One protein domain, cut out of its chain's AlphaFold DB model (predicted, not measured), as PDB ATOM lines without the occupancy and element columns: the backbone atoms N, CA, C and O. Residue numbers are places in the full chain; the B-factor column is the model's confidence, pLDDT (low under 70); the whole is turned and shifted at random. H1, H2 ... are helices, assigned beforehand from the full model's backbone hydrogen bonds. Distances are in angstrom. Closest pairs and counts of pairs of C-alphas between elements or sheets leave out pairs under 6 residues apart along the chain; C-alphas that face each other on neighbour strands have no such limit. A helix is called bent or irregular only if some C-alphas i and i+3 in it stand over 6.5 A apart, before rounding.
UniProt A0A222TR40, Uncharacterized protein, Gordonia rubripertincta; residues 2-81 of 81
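Overview. This is residues 2 to 81 of the 81 residues of an uncharacterized protein of Gordonia rubripertincta (UniProt A0A222TR40). A long straight helix, H2, runs between two unlike ends: at its first end a head of loops, residues 2 to 25, together with the short helix H1, and at its last end the short helix H3, which folds back from it as a helical hairpin. H1 lies on the far side of the head's loops from H2. The printed part has 80 residues with three named helices, H1, H2 and H3 in chain order, and no named strand; the class is all helix. The whole is loose, with a radius of gyration of the C-alphas of 15.7 A and spans of 44 by 31 by 24 A.

Arrangement. H2, residues 47 to 67, touches H3, residues 71 to 79, with residues 65 to 66 alone. The closest C-alphas of this hairpin are those of Leu 65 and Arg 74, 5.8 A apart. The two run opposite ways at a steep tilt of 42 degrees. H1, residues 26 to 35, is apart from both H2 and H3. In H2 and H3 every O i to N i+4 pair is within hydrogen-bond range; in H1 it is 4 of 6.

Along the chain. H2 measures 30.5 A from C-alpha 47 at (-50.305, -3.180, -29.300) to C-alpha 67 at (-24.724, 13.107, -32.311). H3 measures 12.7 A and ends with C-alpha 79 at (-32.939, 14.436, -47.517). H1 measures 14.2 A and is irregular: C-alphas 31 and 34 are 9.3 A apart.

Size, cuts and confidence. The C-alphas farthest apart are those of Gly 41 and Pro 71, at 45.7 A. The printed part has no cut. The link from H1 to H2 is long, with 11 residues, and that from H2 to H3 is tight, with 3. Residues 37 to 42 and 67 to 72 stand free. The mean pLDDT of the printed part is 85.4; residues 2 to 4 and 71 to 81 are under 70.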
ATOM      1  N   THR A   2     -53.941   7.536 -31.694       56.69
ATOM      2  CA  THR A   2     -54.448   6.918 -32.925       56.69
ATOM      3  C   THR A   2     -54.940   5.518 -32.571       56.69
ATOM      4  O   THR A   2     -54.163   4.701 -32.078       56.69
ATOM      5  N   LEU A   3     -56.238   5.273 -32.738       59.06
ATOM      6  CA  LEU A   3     -56.831   3.950 -32.576       59.06
ATOM      7  C   LEU A   3     -56.737   3.240 -33.930       59.06
ATOM      8  O   LEU A   3     -57.398   3.636 -34.884       59.06
ATOM      9  N   GLU A   4     -55.865   2.241 -34.022       68.50
ATOM     10  CA  GLU A   4     -55.783   1.355 -35.187       68.50
ATOM     11  C   GLU A   4     -56.976   0.388 -35.138       68.50
ATOM     12  O   GLU A   4     -57.204  -0.245 -34.106       68.50
ATOM     13  N   LEU A   5     -57.745   0.274 -36.230       79.56
ATOM     14  CA  LEU A   5     -58.873  -0.671 -36.301       79.56
ATOM     15  C   LEU A   5     -58.412  -2.135 -36.315       79.56
ATOM     16  O   LEU A   5     -59.158  -3.013 -35.888       79.56
ATOM     17  N   PHE A   6     -57.197  -2.391 -36.802       86.69
ATOM     18  CA  PHE A   6     -56.606  -3.721 -36.905       86.69
ATOM     19  C   PHE A   6     -55.197  -3.718 -36.305       86.69
ATOM     20  O   PHE A   6     -54.507  -2.699 -36.385       86.69
ATOM     21  N   PRO A   7     -54.732  -4.839 -35.725       92.94
ATOM     22  CA  PRO A   7     -53.326  -5.001 -35.390       92.94
ATOM     23  C   PRO A   7     -52.444  -4.823 -36.631       92.94
ATOM     24  O   PRO A   7     -52.841  -5.153 -37.750       92.94
ATOM     25  N   ARG A   8     -51.217  -4.342 -36.428       94.12
ATOM     26  CA  ARG A   8     -50.219  -4.192 -37.496       94.12
ATOM     27  C   ARG A   8     -49.106  -5.219 -37.361       94.12
ATOM     28  O   ARG A   8     -48.823  -5.692 -36.260       94.12
ATOM     29  N   CYS A   9     -48.441  -5.503 -38.476       95.19
ATOM     30  CA  CYS A   9     -47.273  -6.376 -38.531       95.19
ATOM     31  C   CYS A   9     -46.281  -6.064 -37.401       95.19
ATOM     32  O   CYS A   9     -45.905  -4.911 -37.195       95.19
ATOM     33  N   VAL A  10     -45.841  -7.093 -36.673       93.81
ATOM     34  CA  VAL A  10     -44.918  -6.933 -35.538       93.81
ATOM     35  C   VAL A  10     -43.532  -6.430 -35.955       93.81
ATOM     36  O   VAL A  10     -42.790  -5.914 -35.118       93.81
ATOM     37  N   LEU A  11     -43.147  -6.549 -37.228       93.25
ATOM     38  CA  LEU A  11     -41.825  -6.122 -37.685       93.25
ATOM     39  C   LEU A  11     -41.727  -4.590 -37.790       93.25
ATOM     40  O   LEU A  11     -42.612  -3.963 -38.375       93.25
ATOM     41  N   PRO A  12     -40.655  -3.970 -37.250       88.75
ATOM     42  CA  PRO A  12     -40.449  -2.529 -37.361       88.75
ATOM     43  C   PRO A  12     -40.473  -2.060 -38.821       88.75
ATOM     44  O   PRO A  12     -39.840  -2.664 -39.683       88.75
ATOM     45  N   GLY A  13     -41.180  -0.961 -39.093       87.25
ATOM     46  CA  GLY A  13     -41.256  -0.355 -40.427       87.25
ATOM     47  C   GLY A  13     -42.313  -0.948 -41.367       87.25
ATOM     48  O   GLY A  13     -42.568  -0.358 -42.411       87.25
ATOM     49  N   CYS A  14     -42.976  -2.047 -40.999       92.62
ATOM     50  CA  CYS A  14     -44.113  -2.580 -41.750       92.62
ATOM     51  C   CYS A  14     -45.437  -2.098 -41.136       92.62
ATOM     52  O   CYS A  14     -45.681  -2.287 -39.946       92.62
ATOM     53  N   ALA A  15     -46.305  -1.496 -41.952       91.31
ATOM     54  CA  ALA A  15     -47.627  -1.020 -41.532       91.31
ATOM     55  C   ALA A  15     -48.781  -1.922 -42.008       91.31
ATOM     56  O   ALA A  15     -49.942  -1.574 -41.820       91.31
ATOM     57  N   ASN A  16     -48.478  -3.071 -42.627       94.75
ATOM     58  CA  ASN A  16     -49.509  -3.966 -43.147       94.75
ATOM     59  C   ASN A  16     -50.382  -4.501 -41.996       94.75
ATOM     60  O   ASN A  16     -49.833  -4.898 -40.958       94.75
ATOM     61  N   PRO A  17     -51.714  -4.547 -42.176       93.62
ATOM     62  CA  PRO A  17     -52.615  -5.106 -41.181       93.62
ATOM     63  C   PRO A  17     -52.379  -6.611 -41.028       93.62
ATOM     64  O   PRO A  17     -51.986  -7.301 -41.973       93.62
ATOM     65  N   VAL A  18     -52.630  -7.121 -39.827       94.62
ATOM     66  CA  VAL A  18     -52.567  -8.549 -39.502       94.62
ATOM     67  C   VAL A  18     -53.794  -8.967 -38.701       94.62
ATOM     68  O   VAL A  18     -54.458  -8.150 -38.067       94.62
ATOM     69  N   ASP A  19     -54.086 -10.261 -38.733       92.38
ATOM     70  CA  ASP A  19     -55.195 -10.869 -37.997       92.38
ATOM     71  C   ASP A  19     -54.938 -10.946 -36.483       92.38
ATOM     72  O   ASP A  19     -55.869 -10.899 -35.683       92.38
ATOM     73  N   THR A  20     -53.668 -11.039 -36.088       92.38
ATOM     74  CA  THR A  20     -53.257 -11.334 -34.718       92.38
ATOM     75  C   THR A  20     -52.162 -10.378 -34.269       92.38
ATOM     76  O   THR A  20     -51.113 -10.247 -34.906       92.38
ATOM     77  N   GLN A  21     -52.379  -9.730 -33.127       94.31
ATOM     78  CA  GLN A  21     -51.390  -8.854 -32.510       94.31
ATOM     79  C   GLN A  21     -50.088  -9.617 -32.200       94.31
ATOM     80  O   GLN A  21     -50.111 -10.737 -31.698       94.31
ATOM     81  N   GLY A  22     -48.946  -8.999 -32.511       92.88
ATOM     82  CA  GLY A  22     -47.627  -9.594 -32.298       92.88
ATOM     83  C   GLY A  22     -47.180 -10.578 -33.386       92.88
ATOM     84  O   GLY A  22     -46.093 -11.139 -33.271       92.88
ATOM     85  N   HIS A  23     -47.951 -10.751 -34.467       93.06
ATOM     86  CA  HIS A  23     -47.553 -11.579 -35.604       93.06
ATOM     87  C   HIS A  23     -46.981 -10.777 -36.788       93.06
ATOM     88  O   HIS A  23     -47.384  -9.639 -37.047       93.06
ATOM     89  N   PRO A  24     -46.038 -11.365 -37.549       94.69
ATOM     90  CA  PRO A  24     -45.632 -10.832 -38.843       94.69
ATOM     91  C   PRO A  24     -46.742 -11.040 -39.883       94.69
ATOM     92  O   PRO A  24     -47.452 -12.047 -39.855       94.69
ATOM     93  N   CYS A  25     -46.883 -10.107 -40.825       96.00
ATOM     94  CA  CYS A  25     -47.809 -10.260 -41.949       96.00
ATOM     95  C   CYS A  25     -47.343 -11.369 -42.912       96.00
ATOM     96  O   CYS A  25     -46.186 -11.794 -42.873       96.00
ATOM     97  N   GLY A  26     -48.241 -11.836 -43.789       95.00
ATOM     98  CA  GLY A  26     -47.941 -12.908 -44.750       95.00
ATOM     99  C   GLY A  26     -46.728 -12.605 -45.635       95.00
ATOM    100  O   GLY A  26     -45.851 -13.445 -45.776       95.00
ATOM    101  N   GLU A  27     -46.623 -11.375 -46.136       96.00
ATOM    102  CA  GLU A  27     -45.498 -10.938 -46.969       96.00
ATOM    103  C   GLU A  27     -44.161 -10.998 -46.216       96.00
ATOM    104  O   GLU A  27     -43.198 -11.580 -46.707       96.00
ATOM    105  N   CYS A  28     -44.102 -10.478 -44.985       96.56
ATOM    106  CA  CYS A  28     -42.894 -10.564 -44.166       96.56
ATOM    107  C   CYS A  28     -42.534 -12.013 -43.814       96.56
ATOM    108  O   CYS A  28     -41.354 -12.356 -43.804       96.56
ATOM    109  N   ARG A  29     -43.525 -12.877 -43.554       94.62
ATOM    110  CA  ARG A  29     -43.279 -14.313 -43.356       94.62
ATOM    111  C   ARG A  29     -42.642 -14.940 -44.593       94.62
ATOM    112  O   ARG A  29     -41.703 -15.709 -44.447       94.62
ATOM    113  N   THR A  30     -43.105 -14.587 -45.791       95.88
ATOM    114  CA  THR A  30     -42.544 -15.096 -47.050       95.88
ATOM    115  C   THR A  30     -41.141 -14.560 -47.330       95.88
ATOM    116  O   THR A  30     -40.268 -15.335 -47.701       95.88
ATOM    117  N   ILE A  31     -40.911 -13.255 -47.152       96.38
ATOM    118  CA  ILE A  31     -39.626 -12.615 -47.476       96.38
ATOM    119  C   ILE A  31     -38.525 -13.054 -46.512       96.38
ATOM    120  O   ILE A  31     -37.418 -13.370 -46.941       96.38
ATOM    121  N   PHE A  32     -38.807 -13.031 -45.208       94.50
ATOM    122  CA  PHE A  32     -37.791 -13.305 -44.194       94.50
ATOM    123  C   PHE A  32     -37.702 -14.791 -43.843       94.50
ATOM    124  O   PHE A  32     -36.612 -15.248 -43.501       94.50
ATOM    125  N   GLY A  33     -38.805 -15.541 -43.942       91.38
ATOM    126  CA  GLY A  33     -38.839 -16.984 -43.700       91.38
ATOM    127  C   GLY A  33     -38.142 -17.372 -42.397       91.38
ATOM    128  O   GLY A  33     -38.444 -16.832 -41.330       91.38
ATOM    129  N   ASP A  34     -37.156 -18.258 -42.515       91.06
ATOM    130  CA  ASP A  34     -36.385 -18.812 -41.397       91.06
ATOM    131  C   ASP A  34     -35.491 -17.789 -40.677       91.06
ATOM    132  O   ASP A  34     -34.988 -18.064 -39.589       91.06
ATOM    133  N   MET A  35     -35.294 -16.590 -41.239       92.69
ATOM    134  CA  MET A  35     -34.579 -15.511 -40.546       92.69
ATOM    135  C   MET A  35     -35.411 -14.873 -39.428       92.69
ATOM    136  O   MET A  35     -34.880 -14.104 -38.625       92.69
ATOM    137  N   LEU A  36     -36.717 -15.148 -39.371       90.88
ATOM    138  CA  LEU A  36     -37.556 -14.691 -38.275       90.88
ATOM    139  C   LEU A  36     -37.281 -15.528 -37.028       90.88
ATOM    140  O   LEU A  36     -37.618 -16.709 -36.967       90.88
ATOM    141  N   SER A  37     -36.735 -14.886 -35.996       84.94
ATOM    142  CA  SER A  37     -36.625 -15.499 -34.675       84.94
ATOM    143  C   SER A  37     -38.015 -15.831 -34.142       84.94
ATOM    144  O   SER A  37     -38.793 -14.945 -33.784       84.94
ATOM    145  N   HIS A  38     -38.320 -17.123 -34.079       80.25
ATOM    146  CA  HIS A  38     -39.525 -17.635 -33.451       80.25
ATOM    147  C   HIS A  38     -39.184 -18.144 -32.051       80.25
ATOM    148  O   HIS A  38     -38.263 -18.940 -31.878       80.25
ATOM    149  N   HIS A  39     -39.941 -17.702 -31.050       84.69
ATOM    150  CA  HIS A  39     -39.816 -18.171 -29.672       84.69
ATOM    151  C   HIS A  39     -41.068 -18.980 -29.319       84.69
ATOM    152  O   HIS A  39     -42.081 -18.386 -28.943       84.69
ATOM    153  N   PRO A  40     -41.049 -20.320 -29.466       80.88
ATOM    154  CA  PRO A  40     -42.177 -21.159 -29.078       80.88
ATOM    155  C   PRO A  40     -42.548 -20.923 -27.608       80.88
ATOM    156  O   PRO A  40     -41.681 -20.961 -26.739       80.88
ATOM    157  N   GLY A  41     -43.826 -20.648 -27.335       83.81
ATOM    158  CA  GLY A  41     -44.309 -20.305 -25.988       83.81
ATOM    159  C   GLY A  41     -43.973 -18.882 -25.522       83.81
ATOM    160  O   GLY A  41     -44.285 -18.528 -24.388       83.81
ATOM    161  N   GLY A  42     -43.355 -18.061 -26.376       86.75
ATOM    162  CA  GLY A  42     -43.147 -16.642 -26.112       86.75
ATOM    163  C   GLY A  42     -44.467 -15.872 -26.052       86.75
ATOM    164  O   GLY A  42     -45.457 -16.248 -26.680       86.75
ATOM    165  N   VAL A  43     -44.471 -14.773 -25.302       90.06
ATOM    166  CA  VAL A  43     -45.627 -13.877 -25.205       90.06
ATOM    167  C   VAL A  43     -45.578 -12.877 -26.366       90.06
ATOM    168  O   VAL A  43     -44.577 -12.166 -26.498       90.06
ATOM    169  N   PRO A  44     -46.613 -12.804 -27.224       90.69
ATOM    170  CA  PRO A  44     -46.679 -11.798 -28.277       90.69
ATOM    171  C   PRO A  44     -46.721 -10.385 -27.689       90.69
ATOM    172  O   PRO A  44     -47.386 -10.149 -26.682       90.69
ATOM    173  N   LEU A  45     -46.065  -9.431 -28.353       92.38
ATOM    174  CA  LEU A  45     -46.143  -8.021 -27.963       92.38
ATOM    175  C   LEU A  45     -47.585  -7.527 -28.048       92.38
ATOM    176  O   LEU A  45     -48.215  -7.647 -29.099       92.38
ATOM    177  N   THR A  46     -48.065  -6.873 -26.997       94.06
ATOM    178  CA  THR A  46     -49.302  -6.091 -27.038       94.06
ATOM    179  C   THR A  46     -49.167  -4.908 -27.999       94.06
ATOM    180  O   THR A  46     -48.070  -4.450 -28.333       94.06
ATOM    181  N   ALA A  47     -50.302  -4.349 -28.423       91.81
ATOM    182  CA  ALA A  47     -50.305  -3.180 -29.300       91.81
ATOM    183  C   ALA A  47     -49.592  -1.971 -28.667       91.81
ATOM    184  O   ALA A  47     -48.978  -1.175 -29.377       91.81
ATOM    185  N   GLN A  48     -49.667  -1.822 -27.339       92.56
ATOM    186  CA  GLN A  48     -48.984  -0.744 -26.625       92.56
ATOM    187  C   GLN A  48     -47.471  -0.971 -26.592       92.56
ATOM    188  O   GLN A  48     -46.732  -0.089 -27.017       92.56
ATOM    189  N   GLU A  49     -47.014  -2.166 -26.210       95.00
ATOM    190  CA  GLU A  49     -45.580  -2.495 -26.198       95.00
ATOM    191  C   GLU A  49     -44.953  -2.359 -27.590       95.00
ATOM    192  O   GLU A  49     -43.842  -1.849 -27.732       95.00
ATOM    193  N   GLN A  50     -45.679  -2.748 -28.642       94.19
ATOM    194  CA  GLN A  50     -45.220  -2.554 -30.013       94.19
ATOM    195  C   GLN A  50     -45.090  -1.066 -30.376       94.19
ATOM    196  O   GLN A  50     -44.087  -0.669 -30.974       94.19
ATOM    197  N   ARG A  51     -46.070  -0.226 -30.011       91.44
ATOM    198  CA  ARG A  51     -45.989   1.230 -30.223       91.44
ATOM    199  C   ARG A  51     -44.803   1.841 -29.484       91.44
ATOM    200  O   ARG A  51     -44.090   2.649 -30.074       91.44
ATOM    201  N   ASP A  52     -44.586   1.435 -28.239       93.94
ATOM    202  CA  ASP A  52     -43.511   1.961 -27.400       93.94
ATOM    203  C   ASP A  52     -42.138   1.558 -27.939       93.94
ATOM    204  O   ASP A  52     -41.250   2.406 -28.070       93.94
ATOM    205  N   ARG A  53     -41.983   0.300 -28.371       93.81
ATOM    206  CA  ARG A  53     -40.782  -0.171 -29.075       93.81
ATOM    207  C   ARG A  53     -40.503   0.661 -30.329       93.81
ATOM    208  O   ARG A  53     -39.367   1.085 -30.552       93.81
ATOM    209  N   ASP A  54     -41.519   0.890 -31.157       92.44
ATOM    210  CA  ASP A  54     -41.357   1.614 -32.422       92.44
ATOM    211  C   ASP A  54     -41.011   3.090 -32.183       92.44
ATOM    212  O   ASP A  54     -40.101   3.630 -32.818       92.44
ATOM    213  N   ALA A  55     -41.670   3.729 -31.213       91.06
ATOM    214  CA  ALA A  55     -41.362   5.090 -30.793       91.06
ATOM    215  C   ALA A  55     -39.933   5.208 -30.237       91.06
ATOM    216  O   ALA A  55     -39.197   6.117 -30.631       91.06
ATOM    217  N   GLY A  56     -39.514   4.267 -29.384       93.06
ATOM    218  CA  GLY A  56     -38.160   4.208 -28.835       93.06
ATOM    219  C   GLY A  56     -37.094   4.015 -29.914       93.06
ATOM    220  O   GLY A  56     -36.093   4.730 -29.931       93.06
ATOM    221  N   THR A  57     -37.344   3.122 -30.876       90.56
ATOM    222  CA  THR A  57     -36.448   2.889 -32.018       90.56
ATOM    223  C   THR A  57     -36.271   4.166 -32.837       90.56
ATOM    224  O   THR A  57     -35.145   4.593 -33.099       90.56
ATOM    225  N   LEU A  58     -37.373   4.838 -33.187       88.69
ATOM    226  CA  LEU A  58     -37.330   6.104 -33.922       88.69
ATOM    227  C   LEU A  58     -36.594   7.201 -33.142       88.69
ATOM    228  O   LEU A  58     -35.826   7.964 -33.732       88.69
ATOM    229  N   ALA A  59     -36.811   7.293 -31.829       90.88
ATOM    230  CA  ALA A  59     -36.124   8.255 -30.974       90.88
ATOM    231  C   ALA A  59     -34.609   8.001 -30.930       90.88
ATOM    232  O   ALA A  59     -33.832   8.945 -31.082       90.88
ATOM    233  N   ALA A  60     -34.182   6.740 -30.810       90.19
ATOM    234  CA  ALA A  60     -32.772   6.361 -30.809       90.19
ATOM    235  C   ALA A  60     -32.078   6.715 -32.135       90.19
ATOM    236  O   ALA A  60     -31.005   7.324 -32.127       90.19
ATOM    237  N   TYR A  61     -32.712   6.425 -33.277       86.81
ATOM    238  CA  TYR A  61     -32.181   6.820 -34.587       86.81
ATOM    239  C   TYR A  61     -32.063   8.342 -34.727       86.81
ATOM    240  O   TYR A  61     -31.028   8.842 -35.167       86.81
ATOM    241  N   LYS A  62     -33.077   9.100 -34.292       87.81
ATOM    242  CA  LYS A  62     -33.016  10.571 -34.284       87.81
ATOM    243  C   LYS A  62     -31.868  11.084 -33.413       87.81
ATOM    244  O   LYS A  62     -31.098  11.927 -33.865       87.81
ATOM    245  N   ALA A  63     -31.712  10.554 -32.201       89.88
ATOM    246  CA  ALA A  63     -30.628  10.932 -31.299       89.88
ATOM    247  C   ALA A  63     -29.244  10.629 -31.901       89.88
ATOM    248  O   ALA A  63     -28.329  11.452 -31.818       89.88
ATOM    249  N   ARG A  64     -29.096   9.489 -32.587       86.50
ATOM    250  CA  ARG A  64     -27.859   9.133 -33.295       86.50
ATOM    251  C   ARG A  64     -27.516  10.138 -34.393       86.50
ATOM    252  O   ARG A  64     -26.382  10.597 -34.463       86.50
ATOM    253  N   LEU A  65     -28.489  10.539 -35.206       85.00
ATOM    254  CA  LEU A  65     -28.276  11.533 -36.265       85.00
ATOM    255  C   LEU A  65     -27.889  12.916 -35.722       85.00
ATOM    256  O   LEU A  65     -27.181  13.672 -36.383       85.00
ATOM    257  N   LEU A  66     -28.338  13.262 -34.516       82.75
ATOM    258  CA  LEU A  66     -27.968  14.518 -33.860       82.75
ATOM    259  C   LEU A  66     -26.576  14.476 -33.215       82.75
ATOM    260  O   LEU A  66     -25.989  15.532 -32.976       82.75
ATOM    261  N   THR A  67     -26.030  13.290 -32.960       84.00
ATOM    262  CA  THR A  67     -24.724  13.107 -32.311       84.00
ATOM    263  C   THR A  67     -23.607  12.712 -33.280       84.00
ATOM    264  O   THR A  67     -22.443  12.874 -32.934       84.00
ATOM    265  N   ASP A  68     -23.923  12.282 -34.506       76.31
ATOM    266  CA  ASP A  68     -22.938  11.858 -35.518       76.31
ATOM    267  C   ASP A  68     -21.954  12.985 -35.895       76.31
ATOM    268  O   ASP A  68     -22.382  13.983 -36.457       76.31
ATOM    269  N   PRO A  69     -20.648  12.917 -35.619       72.12
ATOM    270  CA  PRO A  69     -19.740  14.032 -35.903       72.12
ATOM    271  C   PRO A  69     -19.597  14.351 -37.403       72.12
ATOM    272  O   PRO A  69     -19.147  15.446 -37.731       72.12
ATOM    273  N   ASP A  70     -19.998  13.450 -38.308       78.81
ATOM    274  CA  ASP A  70     -19.883  13.644 -39.755       78.81
ATOM    275  C   ASP A  70     -21.097  14.408 -40.345       78.81
ATOM    276  O   ASP A  70     -22.211  13.871 -40.431       78.81
ATOM    277  N   PRO A  71     -20.918  15.658 -40.815       67.50
ATOM    278  CA  PRO A  71     -22.004  16.470 -41.357       67.50
ATOM    279  C   PRO A  71     -22.584  15.945 -42.682       67.50
ATOM    280  O   PRO A  71     -23.731  16.280 -43.002       67.50
ATOM    281  N   LEU A  72     -21.855  15.121 -43.444       69.62
ATOM    282  CA  LEU A  72     -22.364  14.517 -44.681       69.62
ATOM    283  C   LEU A  72     -23.365  13.400 -44.371       69.62
ATOM    284  O   LEU A  72     -24.444  13.360 -44.965       69.62
ATOM    285  N   ARG A  73     -23.083  12.570 -43.359       67.56
ATOM    286  CA  ARG A  73     -24.020  11.538 -42.875       67.56
ATOM    287  C   ARG A  73     -25.295  12.144 -42.292       67.56
ATOM    288  O   ARG A  73     -26.391  11.650 -42.562       67.56
ATOM    289  N   ARG A  74     -25.181  13.276 -41.587       64.81
ATOM    290  CA  ARG A  74     -26.344  14.037 -41.095       64.81
ATOM    291  C   ARG A  74     -27.231  14.582 -42.215       64.81
ATOM    292  O   ARG A  74     -28.450  14.618 -42.050       64.81
ATOM    293  N   ARG A  75     -26.638  15.059 -43.320       65.31
ATOM    294  CA  ARG A  75     -27.379  15.615 -44.469       65.31
ATOM    295  C   ARG A  75     -28.115  14.528 -45.240       65.31
ATOM    296  O   ARG A  75     -29.312  14.690 -45.452       65.31
ATOM    297  N   SER A  76     -27.454  13.415 -45.556       67.06
ATOM    298  CA  SER A  76     -28.075  12.282 -46.259       67.06
ATOM    299  C   SER A  76     -29.276  11.710 -45.501       67.06
ATOM    300  O   SER A  76     -30.287  11.374 -46.108       67.06
ATOM    301  N   ALA A  77     -29.215  11.685 -44.167       62.72
ATOM    302  CA  ALA A  77     -30.339  11.268 -43.330       62.72
ATOM    303  C   ALA A  77     -31.513  12.267 -43.293       62.72
ATOM    304  O   ALA A  77     -32.611  11.907 -42.875       62.72
ATOM    305  N   ARG A  78     -31.298  13.526 -43.699       61.62
ATOM    306  CA  ARG A  78     -32.315  14.591 -43.695       61.62
ATOM    307  C   ARG A  78     -33.043  14.725 -45.039       61.62
ATOM    308  O   ARG A  78     -34.162  15.221 -45.059       61.62
ATOM    309  N   THR A  79     -32.421  14.302 -46.141       64.38
ATOM    310  CA  THR A  79     -32.939  14.436 -47.517       64.38
ATOM    311  C   THR A  79     -33.685  13.213 -48.054       64.38
ATOM    312  O   THR A  79     -34.224  13.289 -49.150       64.38
ATOM    313  N   GLY A  80     -33.746  12.097 -47.320       53.62
ATOM    314  CA  GLY A  80     -34.545  10.931 -47.709       53.62
ATOM    315  C   GLY A  80     -36.037  11.135 -47.427       53.62
ATOM    316  O   GLY A  80     -36.521  10.714 -46.377       53.62
ATOM    317  N   ARG A  81     -36.750  11.797 -48.342       45.19
ATOM    318  CA  ARG A  81     -38.213  11.772 -48.462       45.19
ATOM    319  C   ARG A  81     -38.582  11.588 -49.925       45.19
ATOM    320  O   ARG A  81     -37.971  12.294 -50.754       45.19
TER     321      ARG A  81